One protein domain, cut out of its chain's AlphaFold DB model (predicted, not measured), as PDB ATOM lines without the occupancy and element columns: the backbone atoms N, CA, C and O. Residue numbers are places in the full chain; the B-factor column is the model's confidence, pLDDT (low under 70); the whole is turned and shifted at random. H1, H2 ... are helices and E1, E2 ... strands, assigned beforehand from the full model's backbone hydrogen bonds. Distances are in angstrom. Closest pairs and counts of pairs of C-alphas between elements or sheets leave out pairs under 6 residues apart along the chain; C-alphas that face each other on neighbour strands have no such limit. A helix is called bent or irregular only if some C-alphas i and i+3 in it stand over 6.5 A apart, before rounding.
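This is residues 20 to 122 of the 123 residues of an uncharacterized protein of Aestuariivita sp (UniProt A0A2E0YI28). The domain is a closed barrel of eight antiparallel strands, with the short helix H1 packed on its outside at E8. Seven of the strands, E2 to E8, follow round the wall as a meander, each the antiparallel neighbour of the one before, and E1 closes the ring between E8 and E2. The printed part has 103 residues, with one named helix and eight named strands in the order E1 H1 E2 E3 E4 E5 E6 E7 E8; the class is mostly strand. The whole is compact, with a radius of gyration of the C-alphas of 12.9 A and spans of 36 by 29 by 25 A.

E1, residues 23 to 28, begins at C-alpha 23 (37.434, 4.781, 45.326) and is 15.8 A long. H1, residues 30 to 36, measures 10.4 A and is irregular: C-alphas 31 and 34 are 7.2 A apart. E2, residues 42 to 47, measures 16.2 A, E3, residues 50 to 54, 13.3 A, and E4, residues 59 to 64, 17.0 A. E5, residues 79 to 84, is 15.8 A long and begins at C-alpha 79 (37.927, -10.297, 35.404). E6, residues 89 to 95, measures 19.6 A and E7, residues 100 to 106, 19.7 A. E8, residues 114 to 121, is the longest strand, 23.2 A, and ends at C-alpha 121 (46.616, -1.502, 48.132).

E1 and E2 are antiparallel at 158 degrees, with N 26 and O 44 at 2.8 A. In the hairpin E2 and E3, N 45 and O 52 are 2.8 A apart; in the hairpin E3 and E4, N 62 and O 51 are 2.8 A apart. The hairpin E4 and E5 stands at 127 degrees, with N 63 and O 83 at 2.9 A. In the hairpin E5 and E6, N 91 and O 82 are 2.8 A apart, and in the hairpin E6 and E7, N 92 and O 103 are 2.8 A apart. E8 is staggered: residues 114 to 119 pair with E7, with N 117 and O 102 at 2.8 A, and residues 119 to 121 with E1, with N 27 and O 120 at 2.8 A. E8 and E1 stand at 116 degrees. H1 lies outside the barrel, at a height over the sheet of 6.0 A. It is only just over E8, on which 3 of its 7 C-alphas fall, and runs slantwise to the strands, at 34 degrees to E8 on the local plane. The closest C-alphas of H1 and E8 are those of Gly 35 and Ser 115, 4.5 A apart. In H1, 0 of 3 O i to N i+4 pairs and 1 of 4 O i to N i+3 pairs are within hydrogen-bond range. E1 and E5 are apart, as are, for instance, E3 and E7.

The two C-alphas farthest apart, those of Glu 20 and Arg 110, are 42.0 A apart. The printed part has no cut. The link E4 to E5, residues 65 to 78, is long, and the link E7 to E8 is short but not tight. The mean pLDDT of the printed part is 79.0; it is under 70 at residues 20 to 21, 31 to 32, 34, 69 to 78 and 107 to 114.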
ATOM      1  N   GLU A  20      28.920   7.935  48.303       47.84
ATOM      2  CA  GLU A  20      30.354   8.032  48.145       47.84
ATOM      3  C   GLU A  20      30.715   6.864  47.234       47.84
ATOM      4  O   GLU A  20      30.604   5.695  47.611       47.84
ATOM      5  N   THR A  21      31.006   7.160  45.969       62.59
ATOM      6  CA  THR A  21      31.532   6.159  45.052       62.59
ATOM      7  C   THR A  21      32.856   5.730  45.651       62.59
ATOM      8  O   THR A  21      33.825   6.478  45.565       62.59
ATOM      9  N   GLN A  22      32.867   4.583  46.331       74.62
ATOM     10  CA  GLN A  22      34.058   4.043  46.967       74.62
ATOM     11  C   GLN A  22      35.178   3.988  45.922       74.62
ATOM     12  O   GLN A  22      35.051   3.297  44.907       74.62
ATOM     13  N   VAL A  23      36.237   4.764  46.163       83.12
ATOM     14  CA  VAL A  23      37.434   4.781  45.326       83.12
ATOM     15  C   VAL A  23      38.475   3.899  45.996       83.12
ATOM     16  O   VAL A  23      38.958   4.222  47.079       83.12
ATOM     17  N   ASP A  24      38.804   2.776  45.362       85.56
ATOM     18  CA  ASP A  24      39.912   1.926  45.799       85.56
ATOM     19  C   ASP A  24      41.205   2.428  45.124       85.56
ATOM     20  O   ASP A  24      41.293   2.441  43.891       85.56
ATOM     21  N   SER A  25      42.215   2.804  45.918       87.94
ATOM     22  CA  SER A  25      43.504   3.318  45.428       87.94
ATOM     23  C   SER A  25      44.649   2.320  45.620       87.94
ATOM     24  O   SER A  25      44.777   1.667  46.658       87.94
ATOM     25  N   PHE A  26      45.514   2.212  44.612       88.19
ATOM     26  CA  PHE A  26      46.609   1.247  44.555       88.19
ATOM     27  C   PHE A  26      47.906   1.896  44.065       88.19
ATOM     28  O   PHE A  26      47.883   2.766  43.195       88.19
ATOM     29  N   THR A  27      49.045   1.391  44.538       88.94
ATOM     30  CA  THR A  27      50.373   1.742  44.018       88.94
ATOM     31  C   THR A  27      50.919   0.599  43.168       88.94
ATOM     32  O   THR A  27      51.009  -0.550  43.615       88.94
ATOM     33  N   CYS A  28      51.302   0.902  41.930       85.25
ATOM     34  CA  CYS A  28      51.857  -0.062  40.985       85.25
ATOM     35  C   CYS A  28      53.389  -0.035  40.996       85.25
ATOM     36  O   CYS A  28      54.013   1.028  41.004       85.25
ATOM     37  N   LYS A  29      54.014  -1.217  40.955       80.50
ATOM     38  CA  LYS A  29      55.480  -1.335  40.980       80.50
ATOM     39  C   LYS A  29      56.104  -0.723  39.715       80.50
ATOM     40  O   LYS A  29      55.738  -1.171  38.623       80.50
ATOM     41  N   PRO A  30      57.106   0.175  39.824       73.38
ATOM     42  CA  PRO A  30      57.666   0.919  38.688       73.38
ATOM     43  C   PRO A  30      58.113   0.069  37.492       73.38
ATOM     44  O   PRO A  30      57.885   0.438  36.341       73.38
ATOM     45  N   TRP A  31      58.711  -1.102  37.736       68.19
ATOM     46  CA  TRP A  31      59.184  -2.004  36.674       68.19
ATOM     47  C   TRP A  31      58.067  -2.810  35.997       68.19
ATOM     48  O   TRP A  31      58.298  -3.430  34.962       68.19
ATOM     49  N   SER A  32      56.855  -2.813  36.559       68.06
ATOM     50  CA  SER A  32      55.695  -3.530  36.016       68.06
ATOM     51  C   SER A  32      54.760  -2.637  35.192       68.06
ATOM     52  O   SER A  32      53.820  -3.132  34.576       68.06
ATOM     53  N   ASN A  33      55.037  -1.332  35.104       71.56
ATOM     54  CA  ASN A  33      54.160  -0.341  34.466       71.56
ATOM     55  C   ASN A  33      54.168  -0.379  32.931       71.56
ATOM     56  O   ASN A  33      53.463   0.398  32.286       71.56
ATOM     57  N   GLY A  34      54.909  -1.313  32.324       69.44
ATOM     58  CA  GLY A  34      54.898  -1.533  30.875       69.44
ATOM     59  C   GLY A  34      53.488  -1.779  30.328       69.44
ATOM     60  O   GLY A  34      53.151  -1.269  29.259       69.44
ATOM     61  N   GLY A  35      52.635  -2.460  31.105       72.00
ATOM     62  CA  GLY A  35      51.217  -2.653  30.795       72.00
ATOM     63  C   GLY A  35      50.395  -1.363  30.798       72.00
ATOM     64  O   GLY A  35      49.454  -1.254  30.029       72.00
ATOM     65  N   LEU A  36      50.780  -0.347  31.566       80.62
ATOM     66  CA  LEU A  36      50.108   0.958  31.614       80.62
ATOM     67  C   LEU A  36      50.768   2.008  30.706       80.62
ATOM     68  O   LEU A  36      50.283   3.128  30.608       80.62
ATOM     69  N   ARG A  37      51.883   1.661  30.039       77.81
ATOM     70  CA  ARG A  37      52.719   2.573  29.231       77.81
ATOM     71  C   ARG A  37      53.155   3.844  29.976       77.81
ATOM     72  O   ARG A  37      53.425   4.865  29.349       77.81
ATOM     73  N   MET A  38      53.288   3.763  31.297       85.19
ATOM     74  CA  MET A  38      53.777   4.852  32.142       85.19
ATOM     75  C   MET A  38      55.119   4.498  32.779       85.19
ATOM     76  O   MET A  38      55.445   3.330  32.984       85.19
ATOM     77  N   ARG A  39      55.912   5.527  33.090       85.19
ATOM     78  CA  ARG A  39      57.176   5.403  33.829       85.19
ATOM     79  C   ARG A  39      57.042   6.026  35.213       85.19
ATOM     80  O   ARG A  39      56.345   7.030  35.353       85.19
ATOM     81  N   GLY A  40      57.799   5.489  36.168       85.06
ATOM     82  CA  GLY A  40      57.836   5.963  37.554       85.06
ATOM     83  C   GLY A  40      56.788   5.288  38.429       85.06
ATOM     84  O   GLY A  40      56.226   4.267  38.030       85.06
ATOM     85  N   ASP A  41      56.555   5.857  39.606       86.81
ATOM     86  CA  ASP A  41      55.494   5.427  40.511       86.81
ATOM     87  C   ASP A  41      54.138   5.766  39.893       86.81
ATOM     88  O   ASP A  41      53.917   6.884  39.427       86.81
ATOM     89  N   VAL A  42      53.254   4.772  39.830       90.44
ATOM     90  CA  VAL A  42      51.920   4.923  39.250       90.44
ATOM     91  C   VAL A  42      50.899   4.642  40.334       90.44
ATOM     92  O   VAL A  42      50.918   3.571  40.943       90.44
ATOM     93  N   GLN A  43      50.016   5.608  40.546       92.00
ATOM     94  CA  GLN A  43      48.811   5.440  41.336       92.00
ATOM     95  C   GLN A  43      47.674   5.025  40.421       92.00
ATOM     96  O   GLN A  43      47.550   5.524  39.301       92.00
ATOM     97  N   LEU A  44      46.866   4.093  40.899       90.88
ATOM     98  CA  LEU A  44      45.713   3.576  40.196       90.88
ATOM     99  C   LEU A  44      44.487   3.706  41.082       90.88
ATOM    100  O   LEU A  44      44.506   3.263  42.224       90.88
ATOM    101  N   GLU A  45      43.430   4.278  40.531       92.56
ATOM    102  CA  GLU A  45      42.166   4.511  41.207       92.56
ATOM    103  C   GLU A  45      41.060   3.754  40.481       92.56
ATOM    104  O   GLU A  45      40.890   3.855  39.261       92.56
ATOM    105  N   LEU A  46      40.302   2.980  41.246       87.75
ATOM    106  CA  LEU A  46      39.124   2.275  40.780       87.75
ATOM    107  C   LEU A  46      37.889   2.913  41.413       87.75
ATOM    108  O   LEU A  46      37.674   2.769  42.613       87.75
ATOM    109  N   SER A  47      37.064   3.573  40.600       85.56
ATOM    110  CA  SER A  47      35.833   4.238  41.039       85.56
ATOM    111  C   SER A  47      34.647   3.748  40.214       85.56
ATOM    112  O   SER A  47      34.386   4.225  39.107       85.56
ATOM    113  N   GLY A  48      33.939   2.740  40.732       81.38
ATOM    114  CA  GLY A  48      32.777   2.143  40.069       81.38
ATOM    115  C   GLY A  48      33.092   1.610  38.664       81.38
ATOM    116  O   GLY A  48      33.668   0.531  38.521       81.38
ATOM    117  N   LEU A  49      32.681   2.368  37.641       86.19
ATOM    118  CA  LEU A  49      32.852   2.051  36.216       86.19
ATOM    119  C   LEU A  49      34.176   2.549  35.624       86.19
ATOM    120  O   LEU A  49      34.526   2.159  34.509       86.19
ATOM    121  N   ASN A  50      34.899   3.398  36.351       89.81
ATOM    122  CA  ASN A  50      36.098   4.059  35.864       89.81
ATOM    123  C   ASN A  50      37.351   3.440  36.475       89.81
ATOM    124  O   ASN A  50      37.443   3.226  37.685       89.81
ATOM    125  N   LEU A  51      38.329   3.204  35.612       90.19
ATOM    126  CA  LEU A  51      39.694   2.866  35.967       90.19
ATOM    127  C   LEU A  51      40.576   4.045  35.563       90.19
ATOM    128  O   LEU A  51      40.652   4.367  34.380       90.19
ATOM    129  N   MET A  52      41.237   4.681  36.523       93.44
ATOM    130  CA  MET A  52      42.163   5.785  36.279       93.44
ATOM    131  C   MET A  52      43.552   5.411  36.777       93.44
ATOM    132  O   MET A  52      43.696   4.723  37.782       93.44
ATOM    133  N   TRP A  53      44.594   5.859  36.088       93.00
ATOM    134  CA  TRP A  53      45.955   5.766  36.598       93.00
ATOM    135  C   TRP A  53      46.769   6.999  36.233       93.00
ATOM    136  O   TRP A  53      46.541   7.630  35.199       93.00
ATOM    137  N   THR A  54      47.712   7.359  37.101       91.88
ATOM    138  CA  THR A  54      48.556   8.541  36.937       91.88
ATOM    139  C   THR A  54      49.936   8.353  37.553       91.88
ATOM    140  O   THR A  54      50.099   7.647  38.544       91.88
ATOM    141  N   ASN A  55      50.941   9.013  36.977       91.31
ATOM    142  CA  ASN A  55      52.269   9.177  37.583       91.31
ATOM    143  C   ASN A  55      52.533  10.624  38.043       91.31
ATOM    144  O   ASN A  55      53.684  11.055  38.136       91.31
ATOM    145  N   GLY A  56      51.470  11.420  38.211       90.62
ATOM    146  CA  GLY A  56      51.534  12.846  38.544       90.62
ATOM    147  C   GLY A  56      51.865  13.770  37.364       90.62
ATOM    148  O   GLY A  56      51.763  14.985  37.499       90.62
ATOM    149  N   LYS A  57      52.243  13.225  36.199       90.19
ATOM    150  CA  LYS A  57      52.480  13.991  34.958       90.19
ATOM    151  C   LYS A  57      51.493  13.642  33.852       90.19
ATOM    152  O   LYS A  57      51.090  14.513  33.091       90.19
ATOM    153  N   LEU A  58      51.161  12.362  33.732       89.06
ATOM    154  CA  LEU A  58      50.220  11.832  32.760       89.06
ATOM    155  C   LEU A  58      49.125  11.095  33.507       89.06
ATOM    156  O   LEU A  58      49.430  10.283  34.377       89.06
ATOM    157  N   THR A  59      47.885  11.344  33.114       92.06
ATOM    158  CA  THR A  59      46.711  10.632  33.610       92.06
ATOM    159  C   THR A  59      46.031   9.947  32.438       92.06
ATOM    160  O   THR A  59      45.937  10.514  31.350       92.06
ATOM    161  N   GLN A  60      45.600   8.713  32.656       90.44
ATOM    162  CA  GLN A  60      44.852   7.924  31.690       90.44
ATOM    163  C   GLN A  60      43.662   7.260  32.365       90.44
ATOM    164  O   GLN A  60      43.660   7.025  33.574       90.44
ATOM    165  N   THR A  61      42.667   6.966  31.546       92.50
ATOM    166  CA  THR A  61      41.330   6.543  31.946       92.50
ATOM    167  C   THR A  61      40.865   5.401  31.047       92.50
ATOM    168  O   THR A  61      41.174   5.329  29.851       92.50
ATOM    169  N   ALA A  62      40.111   4.482  31.635       91.25
ATOM    170  CA  ALA A  62      39.407   3.427  30.934       91.25
ATOM    171  C   ALA A  62      38.029   3.204  31.561       91.25
ATOM    172  O   ALA A  62      37.858   3.326  32.776       91.25
ATOM    173  N   VAL A  63      37.058   2.849  30.723       91.56
ATOM    174  CA  VAL A  63      35.653   2.679  31.112       91.56
ATOM    175  C   VAL A  63      35.262   1.214  31.002       91.56
ATOM    176  O   VAL A  63      35.643   0.520  30.056       91.56
ATOM    177  N   MET A  64      34.519   0.728  31.993       88.75
ATOM    178  CA  MET A  64      34.033  -0.645  32.041       88.75
ATOM    179  C   MET A  64      33.029  -0.923  30.918       88.75
ATOM    180  O   MET A  64      32.099  -0.151  30.704       88.75
ATOM    181  N   VAL A  65      33.196  -2.054  30.230       86.44
ATOM    182  CA  VAL A  65      32.323  -2.440  29.104       86.44
ATOM    183  C   VAL A  65      31.133  -3.292  29.551       86.44
ATOM    184  O   VAL A  65      30.082  -3.245  28.920       86.44
ATOM    185  N   ASN A  66      31.276  -4.052  30.642       79.69
ATOM    186  CA  ASN A  66      30.196  -4.847  31.230       79.69
ATOM    187  C   ASN A  66      29.925  -4.399  32.679       79.69
ATOM    188  O   ASN A  66      30.511  -4.965  33.601       79.69
ATOM    189  N   PRO A  67      29.098  -3.359  32.897       70.69
ATOM    190  CA  PRO A  67      28.879  -2.761  34.219       70.69
ATOM    191  C   PRO A  67      28.190  -3.704  35.217       70.69
ATOM    192  O   PRO A  67      28.291  -3.491  36.424       70.69
ATOM    193  N   GLU A  68      27.527  -4.753  34.724       70.62
ATOM    194  CA  GLU A  68      26.881  -5.772  35.555       70.62
ATOM    195  C   GLU A  68      27.900  -6.727  36.207       70.62
ATOM    196  O   GLU A  68      27.595  -7.361  37.222       70.62
ATOM    197  N   ASP A  69      29.137  -6.794  35.687       69.12
ATOM    198  CA  ASP A  69      30.199  -7.624  36.258       69.12
ATOM    199  C   ASP A  69      30.764  -7.002  37.542       69.12
ATOM    200  O   ASP A  69      31.558  -6.044  37.572       69.12
ATOM    201  N   LYS A  70      30.397  -7.609  38.668       66.75
ATOM    202  CA  LYS A  70      30.926  -7.244  39.981       66.75
ATOM    203  C   LYS A  70      32.313  -7.853  40.190       66.75
ATOM    204  O   LYS A  70      32.575  -9.009  39.871       66.75
ATOM    205  N   LEU A  71      33.223  -7.060  40.756       68.88
ATOM    206  CA  LEU A  71      34.514  -7.547  41.238       68.88
ATOM    207  C   LEU A  71      34.266  -8.215  42.595       68.88
ATOM    208  O   LEU A  71      34.389  -7.574  43.634       68.88
ATOM    209  N   GLU A  72      33.817  -9.466  42.576       64.88
ATOM    210  CA  GLU A  72      33.495 -10.204  43.798       64.88
ATOM    211  C   GLU A  72      34.746 -10.736  44.511       64.88
ATOM    212  O   GLU A  72      35.811 -10.918  43.918       64.88
ATOM    213  N   GLY A  73      34.608 -10.994  45.814       52.31
ATOM    214  CA  GLY A  73      35.687 -11.422  46.707       52.31
ATOM    215  C   GLY A  73      36.133 -12.879  46.557       52.31
ATOM    216  O   GLY A  73      36.839 -13.367  47.436       52.31
ATOM    217  N   ASN A  74      35.748 -13.579  45.483       54.25
ATOM    218  CA  ASN A  74      36.190 -14.948  45.238       54.25
ATOM    219  C   ASN A  74      37.256 -14.986  44.136       54.25
ATOM    220  O   ASN A  74      37.079 -14.550  42.999       54.25
ATOM    221  N   VAL A  75      38.436 -15.436  44.535       52.88
ATOM    222  CA  VAL A  75      39.704 -14.839  44.111       52.88
ATOM    223  C   VAL A  75      40.285 -15.423  42.816       52.88
ATOM    224  O   VAL A  75      41.353 -15.023  42.347       52.88
ATOM    225  N   SER A  76      39.587 -16.379  42.205       56.59
ATOM    226  CA  SER A  76      40.039 -17.048  40.983       56.59
ATOM    227  C   SER A  76      39.418 -16.486  39.704       56.59
ATOM    228  O   SER A  76      40.080 -16.570  38.664       56.59
ATOM    229  N   GLU A  77      38.231 -15.876  39.750       56.66
ATOM    230  CA  GLU A  77      37.385 -15.747  38.549       56.66
ATOM    231  C   GLU A  77      37.068 -14.318  38.096       56.66
ATOM    232  O   GLU A  77      36.961 -14.097  36.890       56.66
ATOM    233  N   ALA A  78      37.004 -13.326  38.989       62.47
ATOM    234  CA  ALA A  78      36.560 -11.990  38.586       62.47
ATOM    235  C   ALA A  78      37.583 -11.283  37.672       62.47
ATOM    236  O   ALA A  78      38.667 -10.881  38.109       62.47
ATOM    237  N   LYS A  79      37.220 -11.118  36.394       73.69
ATOM    238  CA  LYS A  79      37.927 -10.297  35.404       73.69
ATOM    239  C   LYS A  79      37.002  -9.180  34.936       73.69
ATOM    240  O   LYS A  79      36.108  -9.431  34.140       73.69
ATOM    241  N   ARG A  80      37.237  -7.944  35.379       84.00
ATOM    242  CA  ARG A  80      36.548  -6.779  34.806       84.00
ATOM    243  C   ARG A  80      37.272  -6.304  33.557       84.00
ATOM    244  O   ARG A  80      38.503  -6.253  33.537       84.00
ATOM    245  N   ILE A  81      36.501  -5.954  32.535       86.44
ATOM    246  CA  ILE A  81      37.013  -5.508  31.243       86.44
ATOM    247  C   ILE A  81      36.783  -4.007  31.121       86.44
ATOM    248  O   ILE A  81      35.643  -3.545  31.178       86.44
ATOM    249  N   TYR A  82      37.868  -3.267  30.921       88.75
ATOM    250  CA  TYR A  82      37.841  -1.835  30.658       88.75
ATOM    251  C   TYR A  82      38.416  -1.553  29.278       88.75
ATOM    252  O   TYR A  82      39.353  -2.221  28.840       88.75
ATOM    253  N   VAL A  83      37.890  -0.545  28.602       89.06
ATOM    254  CA  VAL A  83      38.422  -0.045  27.332       89.06
ATOM    255  C   VAL A  83      39.018   1.330  27.584       89.06
ATOM    256  O   VAL A  83      38.381   2.159  28.233       89.06
ATOM    257  N   ALA A  84      40.253   1.552  27.120       89.44
ATOM    258  CA  ALA A  84      40.858   2.884  27.158       89.44
ATOM    259  C   ALA A  84      39.938   3.894  26.474       89.44
ATOM    260  O   ALA A  84      39.313   3.575  25.467       89.44
ATOM    261  N   GLU A  85      39.921   5.124  26.975       89.12
ATOM    262  CA  GLU A  85      39.131   6.208  26.384       89.12
ATOM    263  C   GLU A  85      39.444   6.421  24.888       89.12
ATOM    264  O   GLU A  85      38.544   6.640  24.082       89.12
ATOM    265  N   ASP A  86      40.703   6.235  24.483       85.31
ATOM    266  CA  ASP A  86      41.137   6.313  23.080       85.31
ATOM    267  C   ASP A  86      40.797   5.070  22.230       85.31
ATOM    268  O   ASP A  86      41.124   5.014  21.045       85.31
ATOM    269  N   SER A  87      40.153   4.059  22.821       82.69
ATOM    270  CA  SER A  87      39.780   2.779  22.201       82.69
ATOM    271  C   SER A  87      40.946   1.966  21.615       82.69
ATOM    272  O   SER A  87      40.733   1.027  20.849       82.69
ATOM    273  N   THR A  88      42.195   2.264  21.988       83.44
ATOM    274  CA  THR A  88      43.379   1.557  21.460       83.44
ATOM    275  C   THR A  88      43.738   0.296  22.248       83.44
ATOM    276  O   THR A  88      44.604  -0.491  21.837       83.44
ATOM    277  N   ALA A  89      43.117   0.094  23.411       85.38
ATOM    278  CA  ALA A  89      43.464  -0.982  24.324       85.38
ATOM    279  C   ALA A  89      42.296  -1.447  25.189       85.38
ATOM    280  O   ALA A  89      41.434  -0.665  25.584       85.38
ATOM    281  N   VAL A  90      42.352  -2.730  25.537       86.69
ATOM    282  CA  VAL A  90      41.480  -3.380  26.513       86.69
ATOM    283  C   VAL A  90      42.315  -3.773  27.728       86.69
ATOM    284  O   VAL A  90      43.408  -4.327  27.587       86.69
ATOM    285  N   TYR A  91      41.796  -3.503  28.918       87.06
ATOM    286  CA  TYR A  91      42.408  -3.814  30.202       87.06
ATOM    287  C   TYR A  91      41.563  -4.851  30.933       87.06
ATOM    288  O   TYR A  91      40.365  -4.664  31.140       87.06
ATOM    289  N   PHE A  92      42.206  -5.933  31.355       86.12
ATOM    290  CA  PHE A  92      41.609  -6.988  32.161       86.12
ATOM    291  C   PHE A  92      42.092  -6.832  33.599       86.12
ATOM    292  O   PHE A  92      43.265  -7.070  33.893       86.12
ATOM    293  N   LEU A  93      41.186  -6.430  34.483       86.62
ATOM    294  CA  LEU A  93      41.433  -6.251  35.908       86.62
ATOM    295  C   LEU A  93      41.059  -7.525  36.661       86.62
ATOM    296  O   LEU A  93      39.908  -7.957  36.595       86.62
ATOM    297  N   LYS A  94      42.000  -8.087  37.419       84.81
ATOM    298  CA  LYS A  94      41.772  -9.238  38.299       84.81
ATOM    299  C   LYS A  94      42.210  -8.922  39.726       84.81
ATOM    300  O   LYS A  94      43.338  -8.471  39.933       84.81
ATOM    301  N   ARG A  95      41.344  -9.191  40.706       79.88
ATOM    302  CA  ARG A  95      41.630  -8.986  42.136       79.88
ATOM    303  C   ARG A  95      42.175 -10.267  42.765       79.88
ATOM    304  O   ARG A  95      41.614 -11.342  42.568       79.88
ATOM    305  N   PHE A  96      43.257 -10.130  43.520       78.81
ATOM    306  CA  PHE A  96      43.846 -11.160  44.375       78.81
ATOM    307  C   PHE A  96      43.758 -10.723  45.850       78.81
ATOM    308  O   PHE A  96      43.486  -9.547  46.100       78.81
ATOM    309  N   PRO A  97      43.982 -11.608  46.849       78.50
ATOM    310  CA  PRO A  97      43.794 -11.229  48.253       78.50
ATOM    311  C   PRO A  97      44.719 -10.086  48.694       78.50
ATOM    312  O   PRO A  97      44.350  -9.293  49.548       78.50
ATOM    313  N   SER A  98      45.917 -10.001  48.106       77.44
ATOM    314  CA  SER A  98      46.979  -9.066  48.501       77.44
ATOM    315  C   SER A  98      47.387  -8.064  47.415       77.44
ATOM    316  O   SER A  98      48.267  -7.231  47.641       77.44
ATOM    317  N   TYR A  99      46.810  -8.150  46.213       79.44
ATOM    318  CA  TYR A  99      47.131  -7.259  45.097       79.44
ATOM    319  C   TYR A  99      46.073  -7.319  43.996       79.44
ATOM    320  O   TYR A  99      45.259  -8.234  43.929       79.44
ATOM    321  N   THR A 100      46.141  -6.372  43.075       82.56
ATOM    322  CA  THR A 100      45.351  -6.348  41.849       82.56
ATOM    323  C   THR A 100      46.287  -6.467  40.650       82.56
ATOM    324  O   THR A 100      47.372  -5.884  40.622       82.56
ATOM    325  N   SER A 101      45.890  -7.262  39.660       83.38
ATOM    326  CA  SER A 101      46.621  -7.433  38.408       83.38
ATOM    327  C   SER A 101      45.843  -6.818  37.257       83.38
ATOM    328  O   SER A 101      44.634  -7.020  37.141       83.38
ATOM    329  N   ILE A 102      46.549  -6.088  36.399       84.88
ATOM    330  CA  ILE A 102      45.992  -5.466  35.201       84.88
ATOM    331  C   ILE A 102      46.767  -5.967  34.001       84.88
ATOM    332  O   ILE A 102      47.965  -5.716  33.880       84.88
ATOM    333  N   ASN A 103      46.080  -6.660  33.102       82.81
ATOM    334  CA  ASN A 103      46.642  -7.064  31.822       82.81
ATOM    335  C   ASN A 103      46.097  -6.155  30.721       82.81
ATOM    336  O   ASN A 103      44.887  -6.088  30.514       82.81
ATOM    337  N   ARG A 104      46.989  -5.469  30.006       81.94
ATOM    338  CA  ARG A 104      46.644  -4.673  28.828       81.94
ATOM    339  C   ARG A 104      46.830  -5.500  27.564       81.94
ATOM    340  O   ARG A 104      47.921  -5.998  27.296       81.94
ATOM    341  N   THR A 105      45.792  -5.543  26.738       80.31
ATOM    342  CA  THR A 105      45.828  -6.076  25.375       80.31
ATOM    343  C   THR A 105      45.612  -4.936  24.385       80.31
ATOM    344  O   THR A 105      44.615  -4.220  24.459       80.31
ATOM    345  N   ILE A 106      46.559  -4.746  23.462       75.50
ATOM    346  CA  ILE A 106      46.394  -3.789  22.357       75.50
ATOM    347  C   ILE A 106      45.335  -4.334  21.408       75.50
ATOM    348  O   ILE A 106      45.449  -5.470  20.948       75.50
ATOM    349  N   VAL A 107      44.349  -3.509  21.072       66.06
ATOM    350  CA  VAL A 107      43.395  -3.833  20.014       66.06
ATOM    351  C   VAL A 107      44.016  -3.373  18.702       66.06
ATOM    352  O   VAL A 107      43.901  -2.218  18.305       66.06
ATOM    353  N   SER A 108      44.759  -4.264  18.048       60.41
ATOM    354  CA  SER A 108      45.239  -4.045  16.685       60.41
ATOM    355  C   SER A 108      44.879  -5.243  15.820       60.41
ATOM    356  O   SER A 108      44.909  -6.381  16.280       60.41
ATOM    357  N   VAL A 109      44.562  -4.988  14.551       54.84
ATOM    358  CA  VAL A 109      44.064  -5.990  13.591       54.84
ATOM    359  C   VAL A 109      45.091  -7.103  13.295       54.84
ATOM    360  O   VAL A 109      44.753  -8.083  12.643       54.84
ATOM    361  N   ARG A 110      46.356  -6.970  13.732       49.69
ATOM    362  CA  ARG A 110      47.457  -7.841  13.276       49.69
ATOM    363  C   ARG A 110      48.331  -8.478  14.361       49.69
ATOM    364  O   ARG A 110      48.981  -9.465  14.047       49.69
ATOM    365  N   GLU A 111      48.343  -7.996  15.605       51.84
ATOM    366  CA  GLU A 111      49.135  -8.612  16.686       51.84
ATOM    367  C   GLU A 111      48.484  -8.428  18.065       51.84
ATOM    368  O   GLU A 111      48.062  -7.324  18.423       51.84
ATOM    369  N   THR A 112      48.485  -9.488  18.883       53.50
ATOM    370  CA  THR A 112      48.135  -9.430  20.310       53.50
ATOM    371  C   THR A 112      49.403  -9.496  21.159       53.50
ATOM    372  O   THR A 112      49.947 -10.575  21.395       53.50
ATOM    373  N   LYS A 113      49.879  -8.346  21.644       62.31
ATOM    374  CA  LYS A 113      50.894  -8.278  22.710       62.31
ATOM    375  C   LYS A 113      50.194  -7.991  24.033       62.31
ATOM    376  O   LYS A 113      49.473  -6.998  24.138       62.31
ATOM    377  N   GLN A 114      50.394  -8.871  25.011       63.75
ATOM    378  CA  GLN A 114      49.875  -8.719  26.370       63.75
ATOM    379  C   GLN A 114      50.973  -8.227  27.309       63.75
ATOM    380  O   GLN A 114      52.147  -8.565  27.151       63.75
ATOM    381  N   SER A 115      50.609  -7.400  28.279       73.75
ATOM    382  CA  SER A 115      51.539  -6.890  29.288       73.75
ATOM    383  C   SER A 115      50.820  -6.736  30.618       73.75
ATOM    384  O   SER A 115      49.744  -6.144  30.672       73.75
ATOM    385  N   THR A 116      51.425  -7.268  31.680       78.75
ATOM    386  CA  THR A 116      50.808  -7.355  33.006       78.75
ATOM    387  C   THR A 116      51.476  -6.402  33.989       78.75
ATOM    388  O   THR A 116      52.699  -6.403  34.132       78.75
ATOM    389  N   THR A 117      50.658  -5.636  34.701       82.94
ATOM    390  CA  THR A 117      51.051  -4.731  35.784       82.94
ATOM    391  C   THR A 117      50.452  -5.223  37.101       82.94
ATOM    392  O   THR A 117      49.316  -5.701  37.128       82.94
ATOM    393  N   TYR A 118      51.219  -5.126  38.189       84.38
ATOM    394  CA  TYR A 118      50.790  -5.534  39.529       84.38
ATOM    395  C   TYR A 118      50.762  -4.318  40.453       84.38
ATOM    396  O   TYR A 118      51.772  -3.622  40.598       84.38
ATOM    397  N   CYS A 119      49.609  -4.084  41.075       83.31
ATOM    398  CA  CYS A 119      49.369  -2.949  41.957       83.31
ATOM    399  C   CYS A 119      48.888  -3.442  43.322       83.31
ATOM    400  O   CYS A 119      48.075  -4.362  43.413       83.31
ATOM    401  N   HIS A 120      49.414  -2.847  44.382       85.94
ATOM    402  CA  HIS A 120      49.118  -3.204  45.766       85.94
ATOM    403  C   HIS A 120      48.266  -2.107  46.407       85.94
ATOM    404  O   HIS A 120      48.361  -0.955  45.989       85.94
ATOM    405  N   LEU A 121      47.418  -2.471  47.372       82.50
ATOM    406  CA  LEU A 121      46.616  -1.502  48.132       82.50
ATOM    407  C   LEU A 121      47.532  -0.441  48.755       82.50
ATOM    408  O   LEU A 121      48.625  -0.779  49.211       82.50
ATOM    409  N   LEU A 122      47.096   0.822  48.739       75.56
ATOM    410  CA  LEU A 122      47.722   1.851  49.570       75.56
ATOM    411  C   LEU A 122      47.478   1.493  51.046       75.56
ATOM    412  O   LEU A 122      46.329   1.258  51.422       75.56
TER     413      LEU A 122